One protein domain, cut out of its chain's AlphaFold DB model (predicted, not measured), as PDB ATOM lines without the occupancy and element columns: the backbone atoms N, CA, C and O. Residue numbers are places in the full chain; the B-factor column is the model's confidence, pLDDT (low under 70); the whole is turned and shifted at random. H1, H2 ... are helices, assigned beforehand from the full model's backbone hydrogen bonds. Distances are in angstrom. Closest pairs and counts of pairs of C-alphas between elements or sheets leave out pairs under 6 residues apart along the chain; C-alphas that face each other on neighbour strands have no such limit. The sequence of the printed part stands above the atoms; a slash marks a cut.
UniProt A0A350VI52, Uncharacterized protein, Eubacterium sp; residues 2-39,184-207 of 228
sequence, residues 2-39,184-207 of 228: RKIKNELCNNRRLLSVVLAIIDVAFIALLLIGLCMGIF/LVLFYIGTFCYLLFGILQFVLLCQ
ATOM      1  N   ARG A   2     115.841 165.586 180.920       61.09
ATOM      2  CA  ARG A   2     116.597 165.530 179.638       61.09
ATOM      3  C   ARG A   2     118.112 165.794 179.773       61.09
ATOM      4  O   ARG A   2     118.902 165.102 179.146       61.09
ATOM      5  N   LYS A   3     118.505 166.746 180.630       62.69
ATOM      6  CA  LYS A   3     119.910 167.137 180.875       62.69
ATOM      7  C   LYS A   3     120.729 166.017 181.543       62.69
ATOM      8  O   LYS A   3     121.773 165.639 181.029       62.69
ATOM      9  N   ILE A   4     120.161 165.391 182.578       60.38
ATOM     10  CA  ILE A   4     120.749 164.252 183.313       60.38
ATOM     11  C   ILE A   4     120.946 163.035 182.392       60.38
ATOM     12  O   ILE A   4     121.989 162.391 182.422       60.38
ATOM     13  N   LYS A   5     119.970 162.739 181.519       59.81
ATOM     14  CA  LYS A   5     120.068 161.630 180.552       59.81
ATOM     15  C   LYS A   5     121.173 161.859 179.508       59.81
ATOM     16  O   LYS A   5     121.837 160.905 179.109       59.81
ATOM     17  N   ASN A   6     121.389 163.109 179.092       61.47
ATOM     18  CA  ASN A   6     122.467 163.469 178.168       61.47
ATOM     19  C   ASN A   6     123.854 163.382 178.827       61.47
ATOM     20  O   ASN A   6     124.768 162.860 178.197       61.47
ATOM     21  N   GLU A   7     124.010 163.812 180.083       63.09
ATOM     22  CA  GLU A   7     125.275 163.689 180.833       63.09
ATOM     23  C   GLU A   7     125.666 162.223 181.079       63.09
ATOM     24  O   GLU A   7     126.802 161.833 180.812       63.09
ATOM     25  N   LEU A   8     124.712 161.373 181.479       60.16
ATOM     26  CA  LEU A   8     124.927 159.925 181.634       60.16
ATOM     27  C   LEU A   8     125.339 159.244 180.319       60.16
ATOM     28  O   LEU A   8     126.228 158.393 180.308       60.16
ATOM     29  N   CYS A   9     124.716 159.631 179.201       60.03
ATOM     30  CA  CYS A   9     125.068 159.129 177.872       60.03
ATOM     31  C   CYS A   9     126.484 159.564 177.454       60.03
ATOM     32  O   CYS A   9     127.248 158.759 176.920       60.03
ATOM     33  N   ASN A  10     126.859 160.816 177.739       67.62
ATOM     34  CA  ASN A  10     128.174 161.352 177.394       67.62
ATOM     35  C   ASN A  10     129.294 160.707 178.230       67.62
ATOM     36  O   ASN A  10     130.321 160.319 177.680       67.62
ATOM     37  N   ASN A  11     129.058 160.483 179.528       72.56
ATOM     38  CA  ASN A  11     130.003 159.798 180.414       72.56
ATOM     39  C   ASN A  11     130.220 158.329 180.013       72.56
ATOM     40  O   ASN A  11     131.352 157.851 180.029       72.56
ATOM     41  N   ARG A  12     129.167 157.617 179.576       69.25
ATOM     42  CA  ARG A  12     129.288 156.246 179.038       69.25
ATOM     43  C   ARG A  12     130.089 156.197 177.730       69.25
ATOM     44  O   ARG A  12     130.890 155.283 177.539       69.25
ATOM     45  N   ARG A  13     129.902 157.177 176.836       72.88
ATOM     46  CA  ARG A  13     130.702 157.302 175.603       72.88
ATOM     47  C   ARG A  13     132.169 157.591 175.906       72.88
ATOM     48  O   ARG A  13     133.027 156.915 175.353       72.88
ATOM     49  N   LEU A  14     132.448 158.532 176.810       75.69
ATOM     50  CA  LEU A  14     133.812 158.847 177.239       75.69
ATOM     51  C   LEU A  14     134.501 157.621 177.852       75.69
ATOM     52  O   LEU A  14     135.613 157.295 177.454       75.69
ATOM     53  N   LEU A  15     133.816 156.896 178.743       76.31
ATOM     54  CA  LEU A  15     134.327 155.656 179.331       76.31
ATOM     55  C   LEU A  15     134.653 154.609 178.255       76.31
ATOM     56  O   LEU A  15     135.719 154.010 178.297       76.31
ATOM     57  N   SER A  16     133.775 154.430 177.264       76.12
ATOM     58  CA  SER A  16     133.999 153.475 176.166       76.12
ATOM     59  C   SER A  16     135.226 153.840 175.323       76.12
ATOM     60  O   SER A  16     136.004 152.964 174.960       76.12
ATOM     61  N   VAL A  17     135.423 155.132 175.040       76.81
ATOM     62  CA  VAL A  17     136.609 155.626 174.319       76.81
ATOM     63  C   VAL A  17     137.878 155.404 175.143       76.81
ATOM     64  O   VAL A  17     138.875 154.937 174.605       76.81
ATOM     65  N   VAL A  18     137.842 155.689 176.447       80.62
ATOM     66  CA  VAL A  18     138.986 155.473 177.346       80.62
ATOM     67  C   VAL A  18     139.361 153.991 177.420       80.62
ATOM     68  O   VAL A  18     140.539 153.667 177.299       80.62
ATOM     69  N   LEU A  19     138.384 153.088 177.554       83.00
ATOM     70  CA  LEU A  19     138.632 151.642 177.557       83.00
ATOM     71  C   LEU A  19     139.250 151.174 176.234       83.00
ATOM     72  O   LEU A  19     140.259 150.479 176.260       83.00
ATOM     73  N   ALA A  20     138.734 151.645 175.094       81.06
ATOM     74  CA  ALA A  20     139.300 151.317 173.786       81.06
ATOM     75  C   ALA A  20     140.761 151.789 173.638       81.06
ATOM     76  O   ALA A  20     141.587 151.072 173.079       81.06
ATOM     77  N   ILE A  21     141.104 152.973 174.162       83.44
ATOM     78  CA  ILE A  21     142.490 153.468 174.173       83.44
ATOM     79  C   ILE A  21     143.381 152.565 175.036       83.44
ATOM     80  O   ILE A  21     144.490 152.228 174.620       83.44
ATOM     81  N   ILE A  22     142.900 152.157 176.215       86.38
ATOM     82  CA  ILE A  22     143.626 151.246 177.109       86.38
ATOM     83  C   ILE A  22     143.859 149.898 176.423       86.38
ATOM     84  O   ILE A  22     144.984 149.407 176.450       86.38
ATOM     85  N   ASP A  23     142.846 149.333 175.764       87.19
ATOM     86  CA  ASP A  23     142.960 148.054 175.058       87.19
ATOM     87  C   ASP A  23     144.000 148.119 173.934       87.19
ATOM     88  O   ASP A  23     144.875 147.257 173.846       87.19
ATOM     89  N   VAL A  24     143.966 149.175 173.114       87.88
ATOM     90  CA  VAL A  24     144.959 149.387 172.049       87.88
ATOM     91  C   VAL A  24     146.368 149.518 172.629       87.88
ATOM     92  O   VAL A  24     147.299 148.893 172.118       87.88
ATOM     93  N   ALA A  25     146.537 150.288 173.706       89.69
ATOM     94  CA  ALA A  25     147.829 150.438 174.369       89.69
ATOM     95  C   ALA A  25     148.335 149.102 174.936       89.69
ATOM     96  O   ALA A  25     149.512 148.771 174.786       89.69
ATOM     97  N   PHE A  26     147.450 148.305 175.536       90.19
ATOM     98  CA  PHE A  26     147.800 147.007 176.104       90.19
ATOM     99  C   PHE A  26     148.235 146.019 175.018       90.19
ATOM    100  O   PHE A  26     149.282 145.387 175.143       90.19
ATOM    101  N   ILE A  27     147.482 145.931 173.918       89.81
ATOM    102  CA  ILE A  27     147.829 145.088 172.766       89.81
ATOM    103  C   ILE A  27     149.180 145.509 172.183       89.81
ATOM    104  O   ILE A  27     150.026 144.653 171.923       89.81
ATOM    105  N   ALA A  28     149.421 146.814 172.022       92.44
ATOM    106  CA  ALA A  28     150.701 147.317 171.535       92.44
ATOM    107  C   ALA A  28     151.864 146.901 172.454       92.44
ATOM    108  O   ALA A  28     152.886 146.420 171.967       92.44
ATOM    109  N   LEU A  29     151.698 147.009 173.776       91.81
ATOM    110  CA  LEU A  29     152.705 146.568 174.748       91.81
ATOM    111  C   LEU A  29     152.952 145.056 174.692       91.81
ATOM    112  O   LEU A  29     154.105 144.628 174.758       91.81
ATOM    113  N   LEU A  30     151.904 144.245 174.525       92.81
ATOM    114  CA  LEU A  30     152.043 142.796 174.358       92.81
ATOM    115  C   LEU A  30     152.811 142.446 173.084       92.81
ATOM    116  O   LEU A  30     153.723 141.621 173.132       92.81
ATOM    117  N   LEU A  31     152.500 143.098 171.963       92.50
ATOM    118  CA  LEU A  31     153.230 142.904 170.709       92.50
ATOM    119  C   LEU A  31     154.699 143.309 170.846       92.50
ATOM    120  O   LEU A  31     155.574 142.582 170.383       92.50
ATOM    121  N   ILE A  32     154.989 144.417 171.530       91.19
ATOM    122  CA  ILE A  32     156.364 144.836 171.821       91.19
ATOM    123  C   ILE A  32     157.076 143.781 172.678       91.19
ATOM    124  O   ILE A  32     158.196 143.396 172.350       91.19
ATOM    125  N   GLY A  33     156.431 143.265 173.726       89.75
ATOM    126  CA  GLY A  33     156.981 142.198 174.568       89.75
ATOM    127  C   GLY A  33     157.287 140.918 173.786       89.75
ATOM    128  O   GLY A  33     158.379 140.367 173.913       89.75
ATOM    129  N   LEU A  34     156.364 140.485 172.922       92.75
ATOM    130  CA  LEU A  34     156.549 139.337 172.032       92.75
ATOM    131  C   LEU A  34     157.718 139.560 171.061       92.75
ATOM    132  O   LEU A  34     158.599 138.707 170.935       92.75
ATOM    133  N   CYS A  35     157.754 140.723 170.406       91.75
ATOM    134  CA  CYS A  35     158.813 141.089 169.473       91.75
ATOM    135  C   CYS A  35     160.178 141.143 170.162       91.75
ATOM    136  O   CYS A  35     161.144 140.607 169.626       91.75
ATOM    137  N   MET A  36     160.270 141.736 171.354       90.56
ATOM    138  CA  MET A  36     161.516 141.763 172.120       90.56
ATOM    139  C   MET A  36     161.945 140.361 172.556       90.56
ATOM    140  O   MET A  36     163.126 140.058 172.471       90.56
ATOM    141  N   GLY A  37     161.017 139.486 172.953       89.56
ATOM    142  CA  GLY A  37     161.360 138.116 173.341       89.56
ATOM    143  C   GLY A  37     161.911 137.263 172.190       89.56
ATOM    144  O   GLY A  37     162.758 136.401 172.416       89.56
ATOM    145  N   ILE A  38     161.457 137.495 170.952       92.06
ATOM    146  CA  ILE A  38     161.865 136.707 169.772       92.06
ATOM    147  C   ILE A  38     163.044 137.348 169.025       92.06
ATOM    148  O   ILE A  38     164.000 136.655 168.665       92.06
ATOM    149  N   PHE A  39     162.974 138.658 168.781       94.06
ATOM    150  CA  PHE A  39     163.911 139.419 167.944       94.06
ATOM    151  C   PHE A  39     164.874 140.300 168.750       94.06
ATOM    152  O   PHE A  39     165.821 140.850 168.188       94.06
ATOM    153  N   LEU A 184     159.459 134.669 176.767       88.81
ATOM    154  CA  LEU A 184     158.037 135.000 176.672       88.81
ATOM    155  C   LEU A 184     157.308 135.082 178.022       88.81
ATOM    156  O   LEU A 184     156.115 135.372 178.034       88.81
ATOM    157  N   VAL A 185     157.982 134.901 179.168       87.06
ATOM    158  CA  VAL A 185     157.324 134.961 180.492       87.06
ATOM    159  C   VAL A 185     156.582 136.282 180.704       87.06
ATOM    160  O   VAL A 185     155.424 136.269 181.118       87.06
ATOM    161  N   LEU A 186     157.210 137.421 180.392       84.00
ATOM    162  CA  LEU A 186     156.568 138.733 180.545       84.00
ATOM    163  C   LEU A 186     155.380 138.908 179.595       84.00
ATOM    164  O   LEU A 186     154.370 139.490 179.987       84.00
ATOM    165  N   PHE A 187     155.478 138.365 178.380       90.81
ATOM    166  CA  PHE A 187     154.364 138.336 177.439       90.81
ATOM    167  C   PHE A 187     153.196 137.525 178.010       90.81
ATOM    168  O   PHE A 187     152.089 138.043 178.078       90.81
ATOM    169  N   TYR A 188     153.444 136.312 178.517       90.38
ATOM    170  CA  TYR A 188     152.402 135.463 179.106       90.38
ATOM    171  C   TYR A 188     151.736 136.100 180.329       90.38
ATOM    172  O   TYR A 188     150.510 136.072 180.436       90.38
ATOM    173  N   ILE A 189     152.517 136.713 181.225       90.06
ATOM    174  CA  ILE A 189     151.982 137.455 182.377       90.06
ATOM    175  C   ILE A 189     151.115 138.618 181.892       90.06
ATOM    176  O   ILE A 189     149.995 138.792 182.367       90.06
ATOM    177  N   GLY A 190     151.602 139.388 180.916       90.62
ATOM    178  CA  GLY A 190     150.842 140.476 180.317       90.62
ATOM    179  C   GLY A 190     149.525 139.991 179.711       90.62
ATOM    180  O   GLY A 190     148.476 140.559 180.001       90.62
ATOM    181  N   THR A 191     149.550 138.924 178.910       92.19
ATOM    182  CA  THR A 191     148.351 138.335 178.301       92.19
ATOM    183  C   THR A 191     147.357 137.886 179.366       92.19
ATOM    184  O   THR A 191     146.167 138.167 179.248       92.19
ATOM    185  N   PHE A 192     147.826 137.243 180.435       93.69
ATOM    186  CA  PHE A 192     146.968 136.845 181.547       93.69
ATOM    187  C   PHE A 192     146.315 138.055 182.236       93.69
ATOM    188  O   PHE A 192     145.100 138.069 182.436       93.69
ATOM    189  N   CYS A 193     147.088 139.106 182.527       91.44
ATOM    190  CA  CYS A 193     146.564 140.355 183.084       91.44
ATOM    191  C   CYS A 193     145.534 141.018 182.157       91.44
ATOM    192  O   CYS A 193     144.515 141.516 182.636       91.44
ATOM    193  N   TYR A 194     145.762 140.989 180.841       90.62
ATOM    194  CA  TYR A 194     144.817 141.510 179.851       90.62
ATOM    195  C   TYR A 194     143.491 140.742 179.860       90.62
ATOM    196  O   TYR A 194     142.422 141.348 179.857       90.62
ATOM    197  N   LEU A 195     143.546 139.409 179.943       89.62
ATOM    198  CA  LEU A 195     142.347 138.571 180.032       89.62
ATOM    199  C   LEU A 195     141.545 138.861 181.308       89.62
ATOM    200  O   LEU A 195     140.326 139.011 181.242       89.62
ATOM    201  N   LEU A 196     142.216 139.004 182.458       88.25
ATOM    202  CA  LEU A 196     141.559 139.395 183.710       88.25
ATOM    203  C   LEU A 196     140.904 140.775 183.606       88.25
ATOM    204  O   LEU A 196     139.775 140.960 184.066       88.25
ATOM    205  N   PHE A 197     141.590 141.731 182.980       86.75
ATOM    206  CA  PHE A 197     141.046 143.061 182.735       86.75
ATOM    207  C   PHE A 197     139.799 143.010 181.843       86.75
ATOM    208  O   PHE A 197     138.794 143.628 182.186       86.75
ATOM    209  N   GLY A 198     139.810 142.213 180.770       84.31
ATOM    210  CA  GLY A 198     138.644 142.011 179.905       84.31
ATOM    211  C   GLY A 198     137.445 141.389 180.635       84.31
ATOM    212  O   GLY A 198     136.310 141.836 180.458       84.31
ATOM    213  N   ILE A 199     137.676 140.413 181.523       83.75
ATOM    214  CA  ILE A 199     136.615 139.845 182.378       83.75
ATOM    215  C   ILE A 199     136.045 140.918 183.315       83.75
ATOM    216  O   ILE A 199     134.827 141.033 183.458       83.75
ATOM    217  N   LEU A 200     136.904 141.736 183.930       78.19
ATOM    218  CA  LEU A 200     136.474 142.816 184.817       78.19
ATOM    219  C   LEU A 200     135.654 143.876 184.068       78.19
ATOM    220  O   LEU A 200     134.592 144.277 184.546       78.19
ATOM    221  N   GLN A 201     136.106 144.293 182.880       79.56
ATOM    222  CA  GLN A 201     135.351 145.182 181.995       79.56
ATOM    223  C   GLN A 201     133.967 144.598 181.688       79.56
ATOM    224  O   GLN A 201     132.966 145.305 181.796       79.56
ATOM    225  N   PHE A 202     133.893 143.306 181.352       74.62
ATOM    226  CA  PHE A 202     132.633 142.630 181.055       74.62
ATOM    227  C   PHE A 202     131.668 142.665 182.245       74.62
ATOM    228  O   PHE A 202     130.528 143.099 182.089       74.62
ATOM    229  N   VAL A 203     132.118 142.283 183.444       73.31
ATOM    230  CA  VAL A 203     131.281 142.295 184.657       73.31
ATOM    231  C   VAL A 203     130.762 143.706 184.958       73.31
ATOM    232  O   VAL A 203     129.562 143.884 185.166       73.31
ATOM    233  N   LEU A 204     131.632 144.719 184.919       67.69
ATOM    234  CA  LEU A 204     131.273 146.107 185.237       67.69
ATOM    235  C   LEU A 204     130.333 146.747 184.200       67.69
ATOM    236  O   LEU A 204     129.487 147.579 184.550       67.69
ATOM    237  N   LEU A 205     130.462 146.376 182.924       66.88
ATOM    238  CA  LEU A 205     129.624 146.901 181.842       66.88
ATOM    239  C   LEU A 205     128.289 146.148 181.717       66.88
ATOM    240  O   LEU A 205     127.270 146.775 181.419       66.88
ATOM    241  N   CYS A 206     128.253 144.840 181.989       58.38
ATOM    242  CA  CYS A 206     127.023 144.042 181.972       58.38
ATOM    243  C   CYS A 206     126.121 144.301 183.184       58.38
ATOM    244  O   CYS A 206     124.905 144.317 183.017       58.38
ATOM    245  N   GLN A 207     126.673 144.589 184.367       53.69
ATOM    246  CA  GLN A 207     125.870 144.985 185.536       53.69
ATOM    247  C   GLN A 207     125.108 146.310 185.335       53.69
ATOM    248  O   GLN A 207     124.151 146.584 186.049       53.69
TER     249      GLN A 207
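AT A GLANCE: This is residues 2 to 39 and 184 to 207 of the 228 residues of an uncharacterized protein of Eubacterium sp (UniProt A0A350VI52). One long helix, H1, makes the whole length of a thin rod, and a shorter helix, H2, runs back beside part of it at a small angle. The first ten residues of H1, residues 2 to 11, stick out past this pair. The printed part has 62 residues with two named helices, H1 then H2, and no named strand; the class is all helix. It is only just loose, close to extended, with a radius of gyration of the C-alphas of 15.8 A and spans of 55 by 20 by 9 A.

IN THESE COORDINATES: H1, residues 2 to 39, is 55.3 A long, from C-alpha 2 at (116.597, 165.530, 179.638) to C-alpha 39 at (163.911, 139.419, 167.944). H2, residues 185 to 206, is 31.7 A long and ends with C-alpha 206 at (127.023, 144.042, 181.972).

HOW THE PARTS SIT: H1 touches H2 with residues 26 to 34 alone, and H2 touches H1 with residues 186 to 194 alone. Their closest C-alphas, those of Gly 33 and Phe 187, are 5.5 A apart. They run opposite ways at a shallow tilt of 15 degrees. In H1 and H2 every O i to N i+4 pair is within hydrogen-bond range.

THE WHOLE: The C-alphas farthest apart, of Arg 2 and Phe 39, are 55.3 A apart. Residues 40 to 183 are not printed; C-alphas 39 and 184 are 11.4 A apart across the cut. The pLDDT is under 70 at residues 2 to 10, 12 and 204 to 207.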